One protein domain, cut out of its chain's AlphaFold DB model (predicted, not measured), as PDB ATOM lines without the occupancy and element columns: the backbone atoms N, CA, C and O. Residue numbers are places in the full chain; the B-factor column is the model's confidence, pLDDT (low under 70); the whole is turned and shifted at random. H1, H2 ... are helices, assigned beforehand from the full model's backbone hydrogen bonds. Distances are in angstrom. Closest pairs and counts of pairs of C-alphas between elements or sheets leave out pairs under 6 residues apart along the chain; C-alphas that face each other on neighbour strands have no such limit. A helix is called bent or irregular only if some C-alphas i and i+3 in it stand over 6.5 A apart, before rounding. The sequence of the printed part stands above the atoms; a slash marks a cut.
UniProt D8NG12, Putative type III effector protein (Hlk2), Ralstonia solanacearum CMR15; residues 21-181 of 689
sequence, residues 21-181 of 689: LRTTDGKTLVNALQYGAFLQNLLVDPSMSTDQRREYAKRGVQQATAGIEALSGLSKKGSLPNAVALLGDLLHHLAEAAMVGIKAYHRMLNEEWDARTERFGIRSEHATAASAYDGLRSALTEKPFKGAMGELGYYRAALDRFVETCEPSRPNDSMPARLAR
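This is residues 21 to 181 of the 689 residues of the protein "Putative type III effector protein (Hlk2)" of Ralstonia solanacearum CMR15 (UniProt D8NG12). A long helix, H3, forms the core of an elongated all-helix domain: H2 runs back beside it, H1 packs on both, H6 crosses H3, and short H7 packs on H3 and H6. At one end of the long axis H4 and H5 make a small, separate head, while the link between H2 and H3 reaches the other end. The printed part has 161 residues with seven named helices, H1 to H7 in chain order, and no named strand. It is loose, with a radius of gyration of the C-alphas of 19.7 A, and spans 67 by 36 by 28 A.

Find C-alpha 83 at (106.927, 155.703, 145.911); from there H3, residues 83 to 110, runs 40.0 A to C-alpha 110 at (136.137, 160.813, 119.002). Before it look for H2, residues 50 to 75, 37.1 A long, and H1, residues 24 to 43, 28.5 A. After it come H4, residues 113 to 120, 11.2 A; H5, residues 129 to 141, 18.1 A; H6, residues 148 to 166, 27.2 A; and H7, residues 174 to 181, 12.4 A, ending at C-alpha 181 (123.397, 146.411, 139.236). H4 is irregular, with C-alphas 116 and 119 7.3 A apart, and H7 only just, with C-alphas 178 and 181 6.50 A apart.

Start at H3, the hub, which touches four helices. H2 and H3 form a helical hairpin at a shallow tilt of 22 degrees, opposite ways; their closest C-alphas, Ala 57 and Ala 97, are 4.6 A apart. H1 and H2 are also a hairpin, at 32 degrees, closest at C-alphas Leu 29 and Gly 67, 4.4 A. H1 touches H3 with residues 32 to 39 alone, closest at C-alphas Gly 36 and His 93, 5.1 A. H6 touches H3 at a steep tilt of 38 degrees, only just past shallow, with C-alphas Ala 98 and Tyr 155 closest at 4.6 A. H7 touches H3, closest at C-alphas Gly 88 and Met 175, 6.4 A, and H6, at Cys 166 and Pro 176, 4.4 A. Farther out, H4 touches H5, closest at C-alphas Phe 120 and Gly 135, 4.5 A; H5 is apart from H3 and H6. Every O i to N i+4 pair is within hydrogen-bond range in H1, H2, H3, H5 and H6, against 2 of 4 in H4 and 3 of 4 in H7.

Look to Ser 79 and His 126 for the two C-alphas farthest apart, 67.9 A. The printed part has no cut; the link from H3 to H4 is tight, and no link is long. The mean pLDDT of the printed part is 86.2, with values under 70 at residues 78 to 79, 81, 168 to 174 and 177.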
ATOM      1  N   LEU A  21      96.160 160.124 139.268       71.94
ATOM      2  CA  LEU A  21      96.597 160.026 137.866       71.94
ATOM      3  C   LEU A  21      95.946 161.066 136.928       71.94
ATOM      4  O   LEU A  21      96.441 161.301 135.828       71.94
ATOM      5  N   ARG A  22      94.848 161.718 137.343       78.25
ATOM      6  CA  ARG A  22      94.201 162.804 136.579       78.25
ATOM      7  C   ARG A  22      94.822 164.183 136.829       78.25
ATOM      8  O   ARG A  22      94.598 165.083 136.013       78.25
ATOM      9  N   THR A  23      95.589 164.348 137.909       84.06
ATOM     10  CA  THR A  23      96.307 165.595 138.231       84.06
ATOM     11  C   THR A  23      97.433 165.875 137.231       84.06
ATOM     12  O   THR A  23      97.866 164.978 136.507       84.06
ATOM     13  N   THR A  24      97.919 167.118 137.181       86.75
ATOM     14  CA  THR A  24      99.069 167.493 136.339       86.75
ATOM     15  C   THR A  24     100.302 166.661 136.693       86.75
ATOM     16  O   THR A  24     100.877 166.035 135.809       86.75
ATOM     17  N   ASP A  25     100.633 166.558 137.982       85.44
ATOM     18  CA  ASP A  25     101.769 165.770 138.474       85.44
ATOM     19  C   ASP A  25     101.611 164.280 138.120       85.44
ATOM     20  O   ASP A  25     102.538 163.654 137.613       85.44
ATOM     21  N   GLY A  26     100.408 163.716 138.300       84.62
ATOM     22  CA  GLY A  26     100.109 162.326 137.939       84.62
ATOM     23  C   GLY A  26     100.305 162.036 136.448       84.62
ATOM     24  O   GLY A  26     100.899 161.021 136.091       84.62
ATOM     25  N   LYS A  27      99.880 162.950 135.567       87.00
ATOM     26  CA  LYS A  27     100.123 162.843 134.118       87.00
ATOM     27  C   LYS A  27     101.609 162.951 133.777       87.00
ATOM     28  O   LYS A  27     102.091 162.179 132.953       87.00
ATOM     29  N   THR A  28     102.338 163.867 134.415       90.94
ATOM     30  CA  THR A  28     103.787 164.031 134.226       90.94
ATOM     31  C   THR A  28     104.551 162.771 134.636       90.94
ATOM     32  O   THR A  28     105.383 162.294 133.870       90.94
ATOM     33  N   LEU A  29     104.209 162.171 135.782       88.94
ATOM     34  CA  LEU A  29     104.783 160.907 136.254       88.94
ATOM     35  C   LEU A  29     104.545 159.752 135.262       88.94
ATOM     36  O   LEU A  29     105.481 159.033 134.915       88.94
ATOM     37  N   VAL A  30     103.312 159.596 134.764       87.44
ATOM     38  CA  VAL A  30     102.977 158.566 133.762       87.44
ATOM     39  C   VAL A  30     103.754 158.779 132.462       87.44
ATOM     40  O   VAL A  30     104.323 157.824 131.934       87.44
ATOM     41  N   ASN A  31     103.815 160.016 131.961       89.38
ATOM     42  CA  ASN A  31     104.550 160.352 130.740       89.38
ATOM     43  C   ASN A  31     106.052 160.066 130.884       89.38
ATOM     44  O   ASN A  31     106.649 159.507 129.966       89.38
ATOM     45  N   ALA A  32     106.649 160.395 132.033       92.00
ATOM     46  CA  ALA A  32     108.060 160.149 132.314       92.00
ATOM     47  C   ALA A  32     108.411 158.653 132.276       92.00
ATOM     48  O   ALA A  32     109.354 158.251 131.596       92.00
ATOM     49  N   LEU A  33     107.608 157.822 132.948       89.12
ATOM     50  CA  LEU A  33     107.796 156.370 132.980       89.12
ATOM     51  C   LEU A  33     107.561 155.719 131.606       89.12
ATOM     52  O   LEU A  33     108.332 154.854 131.194       89.12
ATOM     53  N   GLN A  34     106.535 156.159 130.867       89.19
ATOM     54  CA  GLN A  34     106.282 155.692 129.499       89.19
ATOM     55  C   GLN A  34     107.402 156.095 128.535       89.19
ATOM     56  O   GLN A  34     107.774 155.303 127.672       89.19
ATOM     57  N   TYR A  35     107.954 157.305 128.678       91.62
ATOM     58  CA  TYR A  35     109.069 157.758 127.852       91.62
ATOM     59  C   TYR A  35     110.355 156.977 128.154       91.62
ATOM     60  O   TYR A  35     111.083 156.647 127.223       91.62
ATOM     61  N   GLY A  36     110.618 156.635 129.420       88.06
ATOM     62  CA  GLY A  36     111.738 155.774 129.808       88.06
ATOM     63  C   GLY A  36     111.686 154.401 129.129       88.06
ATOM     64  O   GLY A  36     112.596 154.045 128.383       88.06
ATOM     65  N   ALA A  37     110.559 153.696 129.262       85.88
ATOM     66  CA  ALA A  37     110.342 152.414 128.588       85.88
ATOM     67  C   ALA A  37     110.376 152.534 127.047       85.88
ATOM     68  O   ALA A  37     110.846 151.634 126.352       85.88
ATOM     69  N   PHE A  38     109.901 153.646 126.479       87.94
ATOM     70  CA  PHE A  38     110.025 153.921 125.043       87.94
ATOM     71  C   PHE A  38     111.487 154.109 124.612       87.94
ATOM     72  O   PHE A  38     111.890 153.558 123.588       87.94
ATOM     73  N   LEU A  39     112.284 154.842 125.397       86.69
ATOM     74  CA  LEU A  39     113.703 155.055 125.131       86.69
ATOM     75  C   LEU A  39     114.456 153.719 125.129       86.69
ATOM     76  O   LEU A  39     115.141 153.442 124.153       86.69
ATOM     77  N   GLN A  40     114.247 152.867 126.137       83.69
ATOM     78  CA  GLN A  40     114.827 151.516 126.212       83.69
ATOM     79  C   GLN A  40     114.607 150.709 124.928       83.69
ATOM     80  O   GLN A  40     115.557 150.198 124.336       83.69
ATOM     81  N   ASN A  41     113.364 150.669 124.438       82.62
ATOM     82  CA  ASN A  41     113.025 149.978 123.193       82.62
ATOM     83  C   ASN A  41     113.701 150.596 121.954       82.62
ATOM     84  O   ASN A  41     114.068 149.868 121.036       82.62
ATOM     85  N   LEU A  42     113.889 151.922 121.916       78.50
ATOM     86  CA  LEU A  42     114.613 152.584 120.828       78.50
ATOM     87  C   LEU A  42     116.118 152.291 120.840       78.50
ATOM     88  O   LEU A  42     116.726 152.246 119.775       78.50
ATOM     89  N   LEU A  43     116.752 152.121 122.004       71.25
ATOM     90  CA  LEU A  43     118.213 151.968 122.077       71.25
ATOM     91  C   LEU A  43     118.729 150.718 121.360       71.25
ATOM     92  O   LEU A  43     119.834 150.764 120.812       71.25
ATOM     93  N   VAL A  44     117.899 149.673 121.315       74.12
ATOM     94  CA  VAL A  44     118.141 148.395 120.629       74.12
ATOM     95  C   VAL A  44     118.111 148.532 119.099       74.12
ATOM     96  O   VAL A  44     118.687 147.696 118.409       74.12
ATOM     97  N   ASP A  45     117.493 149.579 118.540       79.00
ATOM     98  CA  ASP A  45     117.447 149.802 117.089       79.00
ATOM     99  C   ASP A  45     118.829 150.254 116.564       79.00
ATOM    100  O   ASP A  45     119.277 151.361 116.893       79.00
ATOM    101  N   PRO A  46     119.530 149.454 115.735       73.25
ATOM    102  CA  PRO A  46     120.843 149.820 115.205       73.25
ATOM    103  C   PRO A  46     120.767 150.918 114.133       73.25
ATOM    104  O   PRO A  46     121.776 151.569 113.870       73.25
ATOM    105  N   SER A  47     119.595 151.164 113.534       79.62
ATOM    106  CA  SER A  47     119.420 152.149 112.458       79.62
ATOM    107  C   SER A  47     119.384 153.602 112.947       79.62
ATOM    108  O   SER A  47     119.548 154.526 112.148       79.62
ATOM    109  N   MET A  48     119.213 153.835 114.257       86.38
ATOM    110  CA  MET A  48     119.195 155.192 114.806       86.38
ATOM    111  C   MET A  48     120.566 155.871 114.755       86.38
ATOM    112  O   MET A  48     121.516 155.461 115.436       86.38
ATOM    113  N   SER A  49     120.609 156.994 114.037       90.25
ATOM    114  CA  SER A  49     121.756 157.902 113.966       90.25
ATOM    115  C   SER A  49     122.132 158.506 115.324       90.25
ATOM    116  O   SER A  49     121.304 158.677 116.227       90.25
ATOM    117  N   THR A  50     123.396 158.904 115.452       92.06
ATOM    118  CA  THR A  50     123.961 159.500 116.671       92.06
ATOM    119  C   THR A  50     123.250 160.807 117.067       92.06
ATOM    120  O   THR A  50     123.002 161.044 118.249       92.06
ATOM    121  N   ASP A  51     122.805 161.612 116.093       91.62
ATOM    122  CA  ASP A  51     122.013 162.827 116.337       91.62
ATOM    123  C   ASP A  51     120.602 162.540 116.876       91.62
ATOM    124  O   ASP A  51     120.128 163.259 117.761       91.62
ATOM    125  N   GLN A  52     119.939 161.478 116.397       91.56
ATOM    126  CA  GLN A  52     118.650 161.035 116.942       91.56
ATOM    127  C   GLN A  52     118.812 160.526 118.377       91.56
ATOM    128  O   GLN A  52     118.046 160.934 119.251       91.56
ATOM    129  N   ARG A  53     119.838 159.704 118.649       91.88
ATOM    130  CA  ARG A  53     120.158 159.223 120.008       91.88
ATOM    131  C   ARG A  53     120.350 160.393 120.979       91.88
ATOM    132  O   ARG A  53     119.756 160.388 122.054       91.88
ATOM    133  N   ARG A  54     121.089 161.431 120.571       93.75
ATOM    134  CA  ARG A  54     121.309 162.667 121.345       93.75
ATOM    135  C   ARG A  54     120.010 163.427 121.654       93.75
ATOM    136  O   ARG A  54     119.797 163.836 122.792       93.75
ATOM    137  N   GLU A  55     119.133 163.612 120.666       93.12
ATOM    138  CA  GLU A  55     117.853 164.322 120.847       93.12
ATOM    139  C   GLU A  55     116.873 163.532 121.737       93.12
ATOM    140  O   GLU A  55     116.235 164.113 122.620       93.12
ATOM    141  N   TYR A  56     116.783 162.208 121.564       93.50
ATOM    142  CA  TYR A  56     115.950 161.355 122.417       93.50
ATOM    143  C   TYR A  56     116.473 161.273 123.858       93.50
ATOM    144  O   TYR A  56     115.659 161.316 124.784       93.50
ATOM    145  N   ALA A  57     117.795 161.225 124.053       94.69
ATOM    146  CA  ALA A  57     118.452 161.295 125.360       94.69
ATOM    147  C   ALA A  57     118.140 162.604 126.099       94.69
ATOM    148  O   ALA A  57     117.684 162.579 127.242       94.69
ATOM    149  N   LYS A  58     118.294 163.750 125.420       94.69
ATOM    150  CA  LYS A  58     117.978 165.073 125.979       94.69
ATOM    151  C   LYS A  58     116.541 165.150 126.493       94.69
ATOM    152  O   LYS A  58     116.304 165.602 127.613       94.69
ATOM    153  N   ARG A  59     115.583 164.667 125.697       94.75
ATOM    154  CA  ARG A  59     114.170 164.580 126.094       94.75
ATOM    155  C   ARG A  59     113.953 163.578 127.229       94.75
ATOM    156  O   ARG A  59     113.172 163.871 128.126       94.75
ATOM    157  N   GLY A  60     114.656 162.446 127.233       95.06
ATOM    158  CA  GLY A  60     114.579 161.442 128.300       95.06
ATOM    159  C   GLY A  60     114.977 161.996 129.664       95.06
ATOM    160  O   GLY A  60     114.216 161.862 130.616       95.06
ATOM    161  N   VAL A  61     116.097 162.719 129.737       95.81
ATOM    162  CA  VAL A  61     116.553 163.386 130.969       95.81
ATOM    163  C   VAL A  61     115.551 164.443 131.446       95.81
ATOM    164  O   VAL A  61     115.252 164.508 132.640       95.81
ATOM    165  N   GLN A  62     114.975 165.228 130.526       95.50
ATOM    166  CA  GLN A  62     113.935 166.215 130.847       95.50
ATOM    167  C   GLN A  62     112.662 165.555 131.401       95.50
ATOM    168  O   GLN A  62     112.145 165.990 132.429       95.50
ATOM    169  N   GLN A  63     112.176 164.493 130.751       95.50
ATOM    170  CA  GLN A  63     110.983 163.757 131.181       95.50
ATOM    171  C   GLN A  63     111.212 163.059 132.527       95.50
ATOM    172  O   GLN A  63     110.383 163.192 133.424       95.50
ATOM    173  N   ALA A  64     112.346 162.378 132.713       95.50
ATOM    174  CA  ALA A  64     112.667 161.697 133.965       95.50
ATOM    175  C   ALA A  64     112.816 162.684 135.137       95.50
ATOM    176  O   ALA A  64     112.230 162.460 136.194       95.50
ATOM    177  N   THR A  65     113.502 163.818 134.938       95.75
ATOM    178  CA  THR A  65     113.604 164.887 135.953       95.75
ATOM    179  C   THR A  65     112.225 165.420 136.348       95.75
ATOM    180  O   THR A  65     111.894 165.426 137.534       95.75
ATOM    181  N   ALA A  66     111.380 165.767 135.370       95.19
ATOM    182  CA  ALA A  66     110.013 166.226 135.626       95.19
ATOM    183  C   ALA A  66     109.152 165.153 136.325       95.19
ATOM    184  O   ALA A  66     108.330 165.476 137.181       95.19
ATOM    185  N   GLY A  67     109.360 163.871 136.009       94.56
ATOM    186  CA  GLY A  67     108.725 162.742 136.692       94.56
ATOM    187  C   GLY A  67     109.132 162.616 138.163       94.56
ATOM    188  O   GLY A  67     108.274 162.375 139.010       94.56
ATOM    189  N   ILE A  68     110.410 162.835 138.489       93.44
ATOM    190  CA  ILE A  68     110.922 162.819 139.873       93.44
ATOM    191  C   ILE A  68     110.372 164.006 140.677       93.44
ATOM    192  O   ILE A  68     109.964 163.841 141.828       93.44
ATOM    193  N   GLU A  69     110.318 165.195 140.075       93.94
ATOM    194  CA  GLU A  69     109.712 166.383 140.688       93.94
ATOM    195  C   GLU A  69     108.212 166.184 140.937       93.94
ATOM    196  O   GLU A  69     107.729 166.439 142.043       93.94
ATOM    197  N   ALA A  70     107.487 165.646 139.951       91.56
ATOM    198  CA  ALA A  70     106.075 165.305 140.072       91.56
ATOM    199  C   ALA A  70     105.819 164.243 141.155       91.56
ATOM    200  O   ALA A  70     104.900 164.401 141.959       91.56
ATOM    201  N   LEU A  71     106.656 163.202 141.239       90.31
ATOM    202  CA  LEU A  71     106.582 162.194 142.298       90.31
ATOM    203  C   LEU A  71     106.794 162.824 143.684       90.31
ATOM    204  O   LEU A  71     106.010 162.568 144.595       90.31
ATOM    205  N   SER A  72     107.783 163.713 143.839       89.25
ATOM    206  CA  SER A  72     107.988 164.472 145.083       89.25
ATOM    207  C   SER A  72     106.780 165.358 145.429       89.25
ATOM    208  O   SER A  72     106.367 165.427 146.589       89.25
ATOM    209  N   GLY A  73     106.181 166.008 144.427       87.50
ATOM    210  CA  GLY A  73     104.973 166.822 144.572       87.50
ATOM    211  C   GLY A  73     103.747 166.020 145.016       87.50
ATOM    212  O   GLY A  73     102.983 166.500 145.855       87.50
ATOM    213  N   LEU A  74     103.583 164.794 144.515       85.00
ATOM    214  CA  LEU A  74     102.516 163.877 144.921       85.00
ATOM    215  C   LEU A  74     102.755 163.305 146.330       85.00
ATOM    216  O   LEU A  74     101.830 163.330 147.138       85.00
ATOM    217  N   SER A  75     103.985 162.897 146.672       83.06
ATOM    218  CA  SER A  75     104.338 162.402 148.019       83.06
ATOM    219  C   SER A  75     104.097 163.435 149.126       83.06
ATOM    220  O   SER A  75     103.773 163.081 150.255       83.06
ATOM    221  N   LYS A  76     104.217 164.735 148.816       83.12
ATOM    222  CA  LYS A  76     103.883 165.828 149.752       83.12
ATOM    223  C   LYS A  76     102.375 166.006 149.973       83.12
ATOM    224  O   LYS A  76     101.985 166.664 150.932       83.12
ATOM    225  N   LYS A  77     101.531 165.461 149.090       78.38
ATOM    226  CA  LYS A  77     100.060 165.587 149.121       78.38
ATOM    227  C   LYS A  77      99.367 164.374 149.759       78.38
ATOM    228  O   LYS A  77      98.160 164.425 149.980       78.38
ATOM    229  N   GLY A  78     100.102 163.303 150.057       69.00
ATOM    230  CA  GLY A  78      99.598 162.111 150.738       69.00
ATOM    231  C   GLY A  78     100.568 160.932 150.638       69.00
ATOM    232  O   GLY A  78     101.501 160.954 149.838       69.00
ATOM    233  N   SER A  79     100.334 159.890 151.440       63.78
ATOM    234  CA  SER A  79     101.113 158.649 151.348       63.78
ATOM    235  C   SER A  79     100.854 157.958 150.007       63.78
ATOM    236  O   SER A  79      99.706 157.682 149.658       63.78
ATOM    237  N   LEU A  80     101.924 157.689 149.259       71.56
ATOM    238  CA  LEU A  80     101.887 156.983 147.981       71.56
ATOM    239  C   LEU A  80     102.360 155.535 148.167       71.56
ATOM    240  O   LEU A  80     103.498 155.341 148.612       71.56
ATOM    241  N   PRO A  81     101.572 154.519 147.768       68.25
ATOM    242  CA  PRO A  81     102.102 153.167 147.637       68.25
ATOM    243  C   PRO A  81     103.243 153.159 146.608       68.25
ATOM    244  O   PRO A  81     103.210 153.877 145.608       68.25
ATOM    245  N   ASN A  82     104.278 152.361 146.875       75.31
ATOM    246  CA  ASN A  82     105.424 152.121 145.988       75.31
ATOM    247  C   ASN A  82     106.236 153.357 145.541       75.31
ATOM    248  O   ASN A  82     107.006 153.261 144.585       75.31
ATOM    249  N   ALA A  83     106.159 154.494 146.248       81.00
ATOM    250  CA  ALA A  83     106.927 155.703 145.911       81.00
ATOM    251  C   ALA A  83     108.448 155.455 145.785       81.00
ATOM    252  O   ALA A  83     109.092 156.002 144.894       81.00
ATOM    253  N   VAL A  84     109.005 154.586 146.636       81.19
ATOM    254  CA  VAL A  84     110.414 154.142 146.601       81.19
ATOM    255  C   VAL A  84     110.739 153.403 145.297       81.19
ATOM    256  O   VAL A  84     111.770 153.662 144.680       81.19
ATOM    257  N   ALA A  85     109.850 152.515 144.840       82.25
ATOM    258  CA  ALA A  85     110.048 151.767 143.602       82.25
ATOM    259  C   ALA A  85     109.934 152.674 142.368       82.25
ATOM    260  O   ALA A  85     110.820 152.639 141.519       82.25
ATOM    261  N   LEU A  86     108.912 153.538 142.327       85.50
ATOM    262  CA  LEU A  86     108.711 154.528 141.262       85.50
ATOM    263  C   LEU A  86     109.891 155.506 141.152       85.50
ATOM    264  O   LEU A  86     110.292 155.860 140.045       85.50
ATOM    265  N   LEU A  87     110.469 155.925 142.284       87.75
ATOM    266  CA  LEU A  87     111.666 156.765 142.301       87.75
ATOM    267  C   LEU A  87     112.886 156.011 141.755       87.75
ATOM    268  O   LEU A  87     113.616 156.574 140.944       87.75
ATOM    269  N   GLY A  88     113.079 154.745 142.137       86.38
ATOM    270  CA  GLY A  88     114.142 153.897 141.590       86.38
ATOM    271  C   GLY A  88     114.044 153.729 140.069       86.38
ATOM    272  O   GLY A  88     115.040 153.903 139.368       86.38
ATOM    273  N   ASP A  89     112.842 153.476 139.545       87.44
ATOM    274  CA  ASP A  89     112.604 153.329 138.104       87.44
ATOM    275  C   ASP A  89     112.857 154.652 137.351       87.44
ATOM    276  O   ASP A  89     113.478 154.671 136.288       87.44
ATOM    277  N   LEU A  90     112.438 155.791 137.917       91.50
ATOM    278  CA  LEU A  90     112.714 157.117 137.353       91.50
ATOM    279  C   LEU A  90     114.204 157.489 137.385       91.50
ATOM    280  O   LEU A  90     114.696 158.077 136.424       91.50
ATOM    281  N   LEU A  91     114.925 157.152 138.459       91.62
ATOM    282  CA  LEU A  91     116.374 157.359 138.559       91.62
ATOM    283  C   LEU A  91     117.133 156.481 137.559       91.62
ATOM    284  O   LEU A  91     118.092 156.949 136.948       91.62
ATOM    285  N   HIS A  92     116.677 155.247 137.335       90.25
ATOM    286  CA  HIS A  92     117.218 154.379 136.294       90.25
ATOM    287  C   HIS A  92     117.028 154.982 134.893       90.25
ATOM    288  O   HIS A  92     118.016 155.152 134.181       90.25
ATOM    289  N   HIS A  93     115.810 155.404 134.531       92.12
ATOM    290  CA  HIS A  93     115.554 156.075 133.247       92.12
ATOM    291  C   HIS A  93     116.334 157.394 133.090       92.12
ATOM    292  O   HIS A  93     116.789 157.718 131.991       92.12
ATOM    293  N   LEU A  94     116.502 158.162 134.175       95.00
ATOM    294  CA  LEU A  94     117.301 159.389 134.195       95.00
ATOM    295  C   LEU A  94     118.775 159.096 133.874       95.00
ATOM    296  O   LEU A  94     119.355 159.753 133.006       95.00
ATOM    297  N   ALA A  95     119.360 158.106 134.551       94.06
ATOM    298  CA  ALA A  95     120.737 157.690 134.321       94.06
ATOM    299  C   ALA A  95     120.915 157.123 132.908       94.06
ATOM    300  O   ALA A  95     121.819 157.548 132.198       94.06
ATOM    301  N   GLU A  96     120.029 156.237 132.457       92.69
ATOM    302  CA  GLU A  96     120.067 155.659 131.112       92.69
ATOM    303  C   GLU A  96     120.021 156.732 130.017       92.69
ATOM    304  O   GLU A  96     120.892 156.765 129.145       92.69
ATOM    305  N   ALA A  97     119.080 157.677 130.099       95.50
ATOM    306  CA  ALA A  97     119.005 158.781 129.149       95.50
ATOM    307  C   ALA A  97     120.284 159.641 129.153       95.50
ATOM    308  O   ALA A  97     120.770 160.023 128.085       95.50
ATOM    309  N   ALA A  98     120.880 159.893 130.324       97.19
ATOM    310  CA  ALA A  98     122.157 160.593 130.433       97.19
ATOM    311  C   ALA A  98     123.325 159.795 129.816       97.19
ATOM    312  O   ALA A  98     124.106 160.360 129.047       97.19
ATOM    313  N   MET A  99     123.416 158.484 130.073       94.88
ATOM    314  CA  MET A  99     124.433 157.598 129.488       94.88
ATOM    315  C   MET A  99     124.370 157.597 127.956       94.88
ATOM    316  O   MET A  99     125.406 157.683 127.297       94.88
ATOM    317  N   VAL A 100     123.166 157.562 127.377       94.38
ATOM    318  CA  VAL A 100     122.952 157.618 125.920       94.38
ATOM    319  C   VAL A 100     123.395 158.960 125.346       94.38
ATOM    320  O   VAL A 100     124.075 158.994 124.320       94.38
ATOM    321  N   GLY A 101     123.046 160.067 126.007       95.69
ATOM    322  CA  GLY A 101     123.448 161.411 125.591       95.69
ATOM    323  C   GLY A 101     124.967 161.604 125.624       95.69
ATOM    324  O   GLY A 101     125.541 162.150 124.682       95.69
ATOM    325  N   ILE A 102     125.623 161.086 126.665       96.31
ATOM    326  CA  ILE A 102     127.084 161.064 126.794       96.31
ATOM    327  C   ILE A 102     127.724 160.177 125.717       96.31
ATOM    328  O   ILE A 102     128.643 160.631 125.041       96.31
ATOM    329  N   LYS A 103     127.231 158.946 125.506       93.25
ATOM    330  CA  LYS A 103     127.737 158.021 124.472       93.25
ATOM    331  C   LYS A 103     127.617 158.631 123.072       93.25
ATOM    332  O   LYS A 103     128.545 158.505 122.278       93.25
ATOM    333  N   ALA A 104     126.519 159.339 122.791       94.81
ATOM    334  CA  ALA A 104     126.346 160.074 121.544       94.81
ATOM    335  C   ALA A 104     127.411 161.170 121.382       94.81
ATOM    336  O   ALA A 104     128.146 161.144 120.401       94.81
ATOM    337  N   TYR A 105     127.568 162.079 122.351       96.31
ATOM    338  CA  TYR A 105     128.593 163.130 122.269       96.31
ATOM    339  C   TYR A 105     130.022 162.577 122.183       96.31
ATOM    340  O   TYR A 105     130.799 163.058 121.364       96.31
ATOM    341  N   HIS A 106     130.351 161.544 122.963       94.19
ATOM    342  CA  HIS A 106     131.639 160.852 122.903       94.19
ATOM    343  C   HIS A 106     131.952 160.374 121.483       94.19
ATOM    344  O   HIS A 106     132.995 160.712 120.929       94.19
ATOM    345  N   ARG A 107     131.016 159.652 120.860       93.12
ATOM    346  CA  ARG A 107     131.129 159.177 119.477       93.12
ATOM    347  C   ARG A 107     131.246 160.326 118.473       93.12
ATOM    348  O   ARG A 107     132.091 160.290 117.586       93.12
ATOM    349  N   MET A 108     130.456 161.387 118.637       94.56
ATOM    350  CA  MET A 108     130.490 162.564 117.754       94.56
ATOM    351  C   MET A 108     131.831 163.311 117.777       94.56
ATOM    352  O   MET A 108     132.162 163.976 116.797       94.56
ATOM    353  N   LEU A 109     132.573 163.222 118.885       93.25
ATOM    354  CA  LEU A 109     133.842 163.920 119.113       93.25
ATOM    355  C   LEU A 109     135.077 163.045 118.855       93.25
ATOM    356  O   LEU A 109     136.078 163.564 118.372       93.25
ATOM    357  N   ASN A 110     135.008 161.742 119.145       88.88
ATOM    358  CA  ASN A 110     136.137 160.813 119.002       88.88
ATOM    359  C   ASN A 110     136.097 159.976 117.713       88.88
ATOM    360  O   ASN A 110     137.147 159.691 117.148       88.88
ATOM    361  N   GLU A 111     134.910 159.585 117.236       89.38
ATOM    362  CA  GLU A 111     134.749 158.678 116.083       89.38
ATOM    363  C   GLU A 111     134.296 159.432 114.820       89.38
ATOM    364  O   GLU A 111     134.789 159.182 113.725       89.38
ATOM    365  N   GLU A 112     133.349 160.368 114.954       93.06
ATOM    366  CA  GLU A 112     132.672 161.008 113.812       93.06
ATOM    367  C   GLU A 112     133.156 162.444 113.523       93.06
ATOM    368  O   GLU A 112     132.662 163.071 112.583       93.06
ATOM    369  N   TRP A 113     134.087 162.996 114.313       90.50
ATOM    370  CA  TRP A 113     134.465 164.418 114.245       90.50
ATOM    371  C   TRP A 113     134.950 164.851 112.857       90.50
ATOM    372  O   TRP A 113     134.530 165.897 112.357       90.50
ATOM    373  N   ASP A 114     135.796 164.046 112.213       88.12
ATOM    374  CA  ASP A 114     136.378 164.397 110.915       88.12
ATOM    375  C   ASP A 114     135.314 164.422 109.812       88.12
ATOM    376  O   ASP A 114     135.161 165.439 109.135       88.12
ATOM    377  N   ALA A 115     134.474 163.387 109.722       89.12
ATOM    378  CA  ALA A 115     133.338 163.353 108.797       89.12
ATOM    379  C   ALA A 115     132.322 164.485 109.061       89.12
ATOM    380  O   ALA A 115     131.761 165.069 108.135       89.12
ATOM    381  N   ARG A 116     132.095 164.851 110.330       87.38
ATOM    382  CA  ARG A 116     131.195 165.957 110.710       87.38
ATOM    383  C   ARG A 116     131.765 167.341 110.405       87.38
ATOM    384  O   ARG A 116     130.989 168.298 110.314       87.38
ATOM    385  N   THR A 117     133.086 167.467 110.272       85.56
ATOM    386  CA  THR A 117     133.770 168.756 110.088       85.56
ATOM    387  C   THR A 117     134.460 168.943 108.742       85.56
ATOM    388  O   THR A 117     134.917 170.051 108.454       85.56
ATOM    389  N   GLU A 118     134.424 167.939 107.866       86.38
ATOM    390  CA  GLU A 118     134.862 168.014 106.466       86.38
ATOM    391  C   GLU A 118     134.286 169.246 105.743       86.38
ATOM    392  O   GLU A 118     135.039 170.046 105.185       86.38
ATOM    393  N   ARG A 119     132.971 169.492 105.872       85.62
ATOM    394  CA  ARG A 119     132.278 170.662 105.285       85.62
ATOM    395  C   ARG A 119     132.804 172.029 105.743       85.62
ATOM    396  O   ARG A 119     132.498 173.037 105.118       85.62
ATOM    397  N   PHE A 120     133.545 172.073 106.849       83.62
ATOM    398  CA  PHE A 120     134.152 173.284 107.403       83.62
ATOM    399  C   PHE A 120     135.636 173.434 107.021       83.62
ATOM    400  O   PHE A 120     136.264 174.416 107.411       83.62
ATOM    401  N   GLY A 121     136.220 172.473 106.295       78.56
ATOM    402  CA  GLY A 121     137.585 172.549 105.767       78.56
ATOM    403  C   GLY A 121     138.701 172.579 106.819       78.56
ATOM    404  O   GLY A 121     139.841 172.879 106.469       78.56
ATOM    405  N   ILE A 122     138.412 172.263 108.091       81.81
ATOM    406  CA  ILE A 122     139.336 172.455 109.233       81.81
ATOM    407  C   ILE A 122     140.669 171.713 109.037       81.81
ATOM    408  O   ILE A 122     141.715 172.204 109.457       81.81
ATOM    409  N   ARG A 123     140.631 170.537 108.395       76.00
ATOM    410  CA  ARG A 123     141.796 169.679 108.111       76.00
ATOM    411  C   ARG A 123     142.179 169.613 106.624       76.00
ATOM    412  O   ARG A 123     142.891 168.699 106.230       76.00
ATOM    413  N   SER A 124     141.707 170.545 105.791       76.62
ATOM    414  CA  SER A 124     142.116 170.605 104.379       76.62
ATOM    415  C   SER A 124     143.615 170.905 104.255       76.62
ATOM    416  O   SER A 124     144.141 171.733 104.998       76.62
ATOM    417  N   GLU A 125     144.295 170.315 103.270       72.69
ATOM    418  CA  GLU A 125     145.697 170.634 102.940       72.69
ATOM    419  C   GLU A 125     145.900 172.114 102.564       72.69
ATOM    420  O   GLU A 125     146.994 172.658 102.701       72.69
ATOM    421  N   HIS A 126     144.833 172.793 102.131       76.00
ATOM    422  CA  HIS A 126     144.826 174.221 101.809       76.00
ATOM    423  C   HIS A 126     144.288 175.098 102.958       76.00
ATOM    424  O   HIS A 126     144.068 176.298 102.774       76.00
ATOM    425  N   ALA A 127     144.055 174.532 104.149       76.75
ATOM    426  CA  ALA A 127     143.520 175.269 105.286       76.75
ATOM    427  C   ALA A 127     144.530 176.300 105.815       76.75
ATOM    428  O   ALA A 127     145.525 175.983 106.467       76.75
ATOM    429  N   THR A 128     144.225 177.577 105.601       83.38
ATOM    430  CA  THR A 128     144.892 178.681 106.297       83.38
ATOM    431  C   THR A 128     144.501 178.704 107.780       83.38
ATOM    432  O   THR A 128     143.438 178.218 108.169       83.38
ATOM    433  N   ALA A 129     145.301 179.364 108.623       78.44
ATOM    434  CA  ALA A 129     144.944 179.572 110.031       78.44
ATOM    435  C   ALA A 129     143.616 180.344 110.214       78.44
ATOM    436  O   ALA A 129     142.922 180.139 111.208       78.44
ATOM    437  N   ALA A 130     143.245 181.204 109.257       82.25
ATOM    438  CA  ALA A 130     141.977 181.932 109.275       82.25
ATOM    439  C   ALA A 130     140.786 181.020 108.928       82.25
ATOM    440  O   ALA A 130     139.805 180.987 109.667       82.25
ATOM    441  N   SER A 131     140.890 180.216 107.865       85.44
ATOM    442  CA  SER A 131     139.836 179.261 107.496       85.44
ATOM    443  C   SER A 131     139.680 178.139 108.528       85.44
ATOM    444  O   SER A 131     138.557 177.740 108.816       85.44
ATOM    445  N   ALA A 132     140.772 177.681 109.151       85.38
ATOM    446  CA  ALA A 132     140.714 176.729 110.261       85.38
ATOM    447  C   ALA A 132     140.008 177.320 111.498       85.38
ATOM    448  O   ALA A 132     139.185 176.640 112.110       85.38
ATOM    449  N   TYR A 133     140.269 178.593 111.831       88.94
ATOM    450  CA  TYR A 133     139.547 179.313 112.887       88.94
ATOM    451  C   TYR A 133     138.046 179.398 112.599       88.94
ATOM    452  O   TYR A 133     137.241 179.027 113.451       88.94
ATOM    453  N   ASP A 134     137.655 179.876 111.415       89.25
ATOM    454  CA  ASP A 134     136.241 180.069 111.083       89.25
ATOM    455  C   ASP A 134     135.491 178.745 110.903       89.25
ATOM    456  O   ASP A 134     134.339 178.641 111.329       89.25
ATOM    457  N   GLY A 135     136.148 177.711 110.373       90.00
ATOM    458  CA  GLY A 135     135.607 176.357 110.326       90.00
ATOM    459  C   GLY A 135     135.369 175.772 111.723       90.00
ATOM    460  O   GLY A 135     134.270 175.299 112.011       90.00
ATOM    461  N   LEU A 136     136.350 175.873 112.628       90.88
ATOM    462  CA  LEU A 136     136.233 175.392 114.010       90.88
ATOM    463  C   LEU A 136     135.192 176.183 114.817       90.88
ATOM    464  O   LEU A 136     134.382 175.599 115.537       90.88
ATOM    465  N   ARG A 137     135.163 177.510 114.650       91.94
ATOM    466  CA  ARG A 137     134.150 178.394 115.237       91.94
ATOM    467  C   ARG A 137     132.748 178.016 114.768       91.94
ATOM    468  O   ARG A 137     131.835 177.961 115.589       91.94
ATOM    469  N   SER A 138     132.569 177.737 113.478       92.12
ATOM    470  CA  SER A 138     131.276 177.329 112.914       92.12
ATOM    471  C   SER A 138     130.860 175.950 113.433       92.12
ATOM    472  O   SER A 138     129.750 175.803 113.940       92.12
ATOM    473  N   ALA A 139     131.776 174.975 113.444       91.44
ATOM    474  CA  ALA A 139     131.533 173.642 113.994       91.44
ATOM    475  C   ALA A 139     131.040 173.676 115.451       91.44
ATOM    476  O   ALA A 139     130.054 173.019 115.775       91.44
ATOM    477  N   LEU A 140     131.679 174.472 116.318       91.25
ATOM    478  CA  LEU A 140     131.328 174.567 117.742       91.25
ATOM    479  C   LEU A 140     130.084 175.436 118.025       91.25
ATOM    480  O   LEU A 140     129.455 175.280 119.073       91.25
ATOM    481  N   THR A 141     129.701 176.340 117.114       90.56
ATOM    482  CA  THR A 141     128.536 177.236 117.292       90.56
ATOM    483  C   THR A 141     127.267 176.781 116.564       90.56
ATOM    484  O   THR A 141     126.178 177.272 116.881       90.56
ATOM    485  N   GLU A 142     127.365 175.813 115.649       90.62
ATOM    486  CA  GLU A 142     126.232 175.134 115.012       90.62
ATOM    487  C   GLU A 142     125.756 173.900 115.802       90.62
ATOM    488  O   GLU A 142     126.437 173.370 116.679       90.62
ATOM    489  N   LYS A 143     124.553 173.401 115.484       87.38
ATOM    490  CA  LYS A 143     124.161 172.053 115.927       87.38
ATOM    491  C   LYS A 143     125.071 171.022 115.232       87.38
ATOM    492  O   LYS A 143     125.333 171.185 114.042       87.38
ATOM    493  N   PRO A 144     125.507 169.955 115.923       88.50
ATOM    494  CA  PRO A 144     125.052 169.517 117.245       88.50
ATOM    495  C   PRO A 144     125.847 170.084 118.434       88.50
ATOM    496  O   PRO A 144     125.380 169.951 119.561       88.50
ATOM    497  N   PHE A 145     127.002 170.720 118.217       91.94
ATOM    498  CA  PHE A 145     127.925 171.094 119.297       91.94
ATOM    499  C   PHE A 145     127.542 172.376 120.056       91.94
ATOM    500  O   PHE A 145     127.981 172.573 121.190       91.94
ATOM    501  N   LYS A 146     126.656 173.212 119.496       91.94
ATOM    502  CA  LYS A 146     126.098 174.397 120.160       91.94
ATOM    503  C   LYS A 146     125.472 174.047 121.515       91.94
ATOM    504  O   LYS A 146     124.361 173.522 121.577       91.94
ATOM    505  N   GLY A 147     126.158 174.421 122.595       90.38
ATOM    506  CA  GLY A 147     125.721 174.169 123.972       90.38
ATOM    507  C   GLY A 147     126.079 172.782 124.521       90.38
ATOM    508  O   GLY A 147     125.636 172.454 125.620       90.38
ATOM    509  N   ALA A 148     126.893 171.990 123.812       93.56
ATOM    510  CA  ALA A 148     127.251 170.624 124.198       93.56
ATOM    511  C   ALA A 148     127.870 170.522 125.601       93.56
ATOM    512  O   ALA A 148     127.492 169.630 126.351       93.56
ATOM    513  N   MET A 149     128.736 171.465 125.998       91.00
ATOM    514  CA  MET A 149     129.296 171.532 127.361       91.00
ATOM    515  C   MET A 149     128.205 171.613 128.440       91.00
ATOM    516  O   MET A 149     128.288 170.938 129.461       91.00
ATOM    517  N   GLY A 150     127.153 172.405 128.201       92.56
ATOM    518  CA  GLY A 150     126.019 172.514 129.117       92.56
ATOM    519  C   GLY A 150     125.187 171.233 129.151       92.56
ATOM    520  O   GLY A 150     124.864 170.744 130.228       92.56
ATOM    521  N   GLU A 151     124.881 170.652 127.987       94.62
ATOM    522  CA  GLU A 151     124.138 169.384 127.894       94.62
ATOM    523  C   GLU A 151     124.881 168.217 128.561       94.62
ATOM    524  O   GLU A 151     124.279 167.482 129.340       94.62
ATOM    525  N   LEU A 152     126.192 168.096 128.336       95.44
ATOM    526  CA  LEU A 152     127.056 167.137 129.025       95.44
ATOM    527  C   LEU A 152     127.066 167.374 130.541       95.44
ATOM    528  O   LEU A 152     126.971 166.408 131.293       95.44
ATOM    529  N   GLY A 153     127.112 168.629 131.000       94.88
ATOM    530  CA  GLY A 153     127.004 168.973 132.422       94.88
ATOM    531  C   GLY A 153     125.684 168.513 133.056       94.88
ATOM    532  O   GLY A 153     125.697 167.920 134.136       94.88
ATOM    533  N   TYR A 154     124.550 168.692 132.366       93.81
ATOM    534  CA  TYR A 154     123.256 168.151 132.813       93.81
ATOM    535  C   TYR A 154     123.257 166.616 132.869       93.81
ATOM    536  O   TYR A 154     122.713 166.038 133.810       93.81
ATOM    537  N   TYR A 155     123.889 165.943 131.900       97.12
ATOM    538  CA  TYR A 155     124.032 164.484 131.926       97.12
ATOM    539  C   TYR A 155     124.934 164.009 133.072       97.12
ATOM    540  O   TYR A 155     124.596 163.034 133.739       97.12
ATOM    541  N   ARG A 156     126.035 164.708 133.367       95.75
ATOM    542  CA  ARG A 156     126.903 164.379 134.507       95.75
ATOM    543  C   ARG A 156     126.157 164.510 135.833       95.75
ATOM    544  O   ARG A 156     126.171 163.558 136.603       95.75
ATOM    545  N   ALA A 157     125.423 165.603 136.050       94.94
ATOM    546  CA  ALA A 157     124.605 165.787 137.251       94.94
ATOM    547  C   ALA A 157     123.533 164.688 137.425       94.94
ATOM    548  O   ALA A 157     123.249 164.260 138.543       94.94
ATOM    549  N   ALA A 158     122.962 164.188 136.323       95.25
ATOM    550  CA  ALA A 158     122.030 163.061 136.338       95.25
ATOM    551  C   ALA A 158     122.696 161.732 136.760       95.25
ATOM    552  O   ALA A 158     122.106 160.980 137.536       95.25
ATOM    553  N   LEU A 159     123.923 161.458 136.295       95.06
ATOM    554  CA  LEU A 159     124.706 160.295 136.738       95.06
ATOM    555  C   LEU A 159     125.178 160.437 138.192       95.06
ATOM    556  O   LEU A 159     125.154 159.462 138.937       95.06
ATOM    557  N   ASP A 160     125.578 161.636 138.608       93.19
ATOM    558  CA  ASP A 160     126.058 161.908 139.966       93.19
ATOM    559  C   ASP A 160     124.945 161.660 140.992       93.19
ATOM    560  O   ASP A 160     125.135 160.874 141.918       93.19
ATOM    561  N   ARG A 161     123.734 162.167 140.728       91.00
ATOM    562  CA  ARG A 161     122.528 161.875 141.520       91.00
ATOM    563  C   ARG A 161     122.208 160.377 141.618       91.00
ATOM    564  O   ARG A 161     121.706 159.917 142.644       91.00
ATOM    565  N   PHE A 162     122.456 159.608 140.554       91.38
ATOM    566  CA  PHE A 162     122.280 158.154 140.580       91.38
ATOM    567  C   PHE A 162     123.297 157.493 141.517       91.38
ATOM    568  O   PHE A 162     122.909 156.668 142.339       91.38
ATOM    569  N   VAL A 163     124.577 157.876 141.426       89.19
ATOM    570  CA  VAL A 163     125.650 157.351 142.289       89.19
ATOM    571  C   VAL A 163     125.383 157.680 143.759       89.19
ATOM    572  O   VAL A 163     125.413 156.770 144.579       89.19
ATOM    573  N   GLU A 164     125.020 158.926 144.077       88.00
ATOM    574  CA  GLU A 164     124.632 159.357 145.432       88.00
ATOM    575  C   GLU A 164     123.471 158.521 146.001       88.00
ATOM    576  O   GLU A 164     123.451 158.200 147.185       88.00
ATOM    577  N   THR A 165     122.515 158.105 145.161       84.12
ATOM    578  CA  THR A 165     121.377 157.269 145.596       84.12
ATOM    579  C   THR A 165     121.741 155.780 145.745       84.12
ATOM    580  O   THR A 165     120.994 155.013 146.354       84.12
ATOM    581  N   CYS A 166     122.890 155.347 145.217       81.19
ATOM    582  CA  CYS A 166     123.438 154.010 145.456       81.19
ATOM    583  C   CYS A 166     124.211 153.907 146.782       81.19
ATOM    584  O   CYS A 166     124.524 152.790 147.199       81.19
ATOM    585  N   GLU A 167     124.526 155.021 147.451       77.38
ATOM    586  CA  GLU A 167     125.207 154.996 148.748       77.38
ATOM    587  C   GLU A 167     124.218 154.611 149.872       77.38
ATOM    588  O   GLU A 167     123.168 155.244 150.034       77.38
ATOM    589  N   PRO A 168     124.499 153.552 150.660       63.03
ATOM    590  CA  PRO A 168     123.547 153.027 151.633       63.03
ATOM    591  C   PRO A 168     123.374 153.982 152.820       63.03
ATOM    592  O   PRO A 168     124.194 154.033 153.733       63.03
ATOM    593  N   SER A 169     122.255 154.707 152.838       59.62
ATOM    594  CA  SER A 169     121.928 155.660 153.910       59.62
ATOM    595  C   SER A 169     121.463 154.994 155.216       59.62
ATOM    596  O   SER A 169     121.471 155.638 156.267       59.62
ATOM    597  N   ARG A 170     121.022 153.727 155.170       54.94
ATOM    598  CA  ARG A 170     120.586 152.919 156.328       54.94
ATOM    599  C   ARG A 170     120.840 151.422 156.090       54.94
ATOM    600  O   ARG A 170     120.808 150.989 154.937       54.94
ATOM    601  N   PRO A 171     121.007 150.607 157.151       47.97
ATOM    602  CA  PRO A 171     120.917 149.153 157.033       47.97
ATOM    603  C   PRO A 171     119.549 148.738 156.467       47.97
ATOM    604  O   PRO A 171     118.526 149.307 156.852       47.97
ATOM    605  N   ASN A 172     119.535 147.731 155.591       54.03
ATOM    606  CA  ASN A 172     118.348 147.150 154.939       54.03
ATOM    607  C   ASN A 172     117.588 148.051 153.938       54.03
ATOM    608  O   ASN A 172     116.429 147.771 153.628       54.03
ATOM    609  N   ASP A 173     118.211 149.098 153.390       63.50
ATOM    610  CA  ASP A 173     117.587 149.894 152.325       63.50
ATOM    611  C   ASP A 173     117.564 149.128 150.983       63.50
ATOM    612  O   ASP A 173     118.595 148.668 150.484       63.50
ATOM    613  N   SER A 174     116.379 148.958 150.388       65.44
ATOM    614  CA  SER A 174     116.178 148.108 149.203       65.44
ATOM    615  C   SER A 174     116.384 148.840 147.873       65.44
ATOM    616  O   SER A 174     116.588 148.193 146.840       65.44
ATOM    617  N   MET A 175     116.372 150.180 147.873       70.06
ATOM    618  CA  MET A 175     116.616 150.971 146.662       70.06
ATOM    619  C   MET A 175     118.082 150.873 146.192       70.06
ATOM    620  O   MET A 175     118.273 150.525 145.021       70.06
ATOM    621  N   PRO A 176     119.113 151.053 147.049       71.62
ATOM    622  CA  PRO A 176     120.512 150.880 146.647       71.62
ATOM    623  C   PRO A 176     120.793 149.506 146.026       71.62
ATOM    624  O   PRO A 176     121.414 149.421 144.970       71.62
ATOM    625  N   ALA A 177     120.254 148.426 146.606       68.94
ATOM    626  CA  ALA A 177     120.445 147.063 146.103       68.94
ATOM    627  C   ALA A 177     119.862 146.837 144.690       68.94
ATOM    628  O   ALA A 177     120.429 146.079 143.898       68.94
ATOM    629  N   ARG A 178     118.750 147.508 144.342       71.94
ATOM    630  CA  ARG A 178     118.186 147.479 142.980       71.94
ATOM    631  C   ARG A 178     119.037 148.281 141.991       71.94
ATOM    632  O   ARG A 178     119.249 147.822 140.870       71.94
ATOM    633  N   LEU A 179     119.517 149.460 142.392       78.44
ATOM    634  CA  LEU A 179     120.270 150.371 141.521       78.44
ATOM    635  C   LEU A 179     121.727 149.923 141.296       78.44
ATOM    636  O   LEU A 179     122.252 150.097 140.194       78.44
ATOM    637  N   ALA A 180     122.347 149.267 142.284       81.56
ATOM    638  CA  ALA A 180     123.744 148.824 142.259       81.56
ATOM    639  C   ALA A 180     124.119 147.974 141.030       81.56
ATOM    640  O   ALA A 180     125.245 148.066 140.546       81.56
ATOM    641  N   ARG A 181     123.175 147.208 140.462       82.50
ATOM    642  CA  ARG A 181     123.397 146.411 139.236       82.50
ATOM    643  C   ARG A 181     123.829 147.257 138.031       82.50
ATOM    644  O   ARG A 181     124.580 146.773 137.193       82.50
TER     645      ARG A 181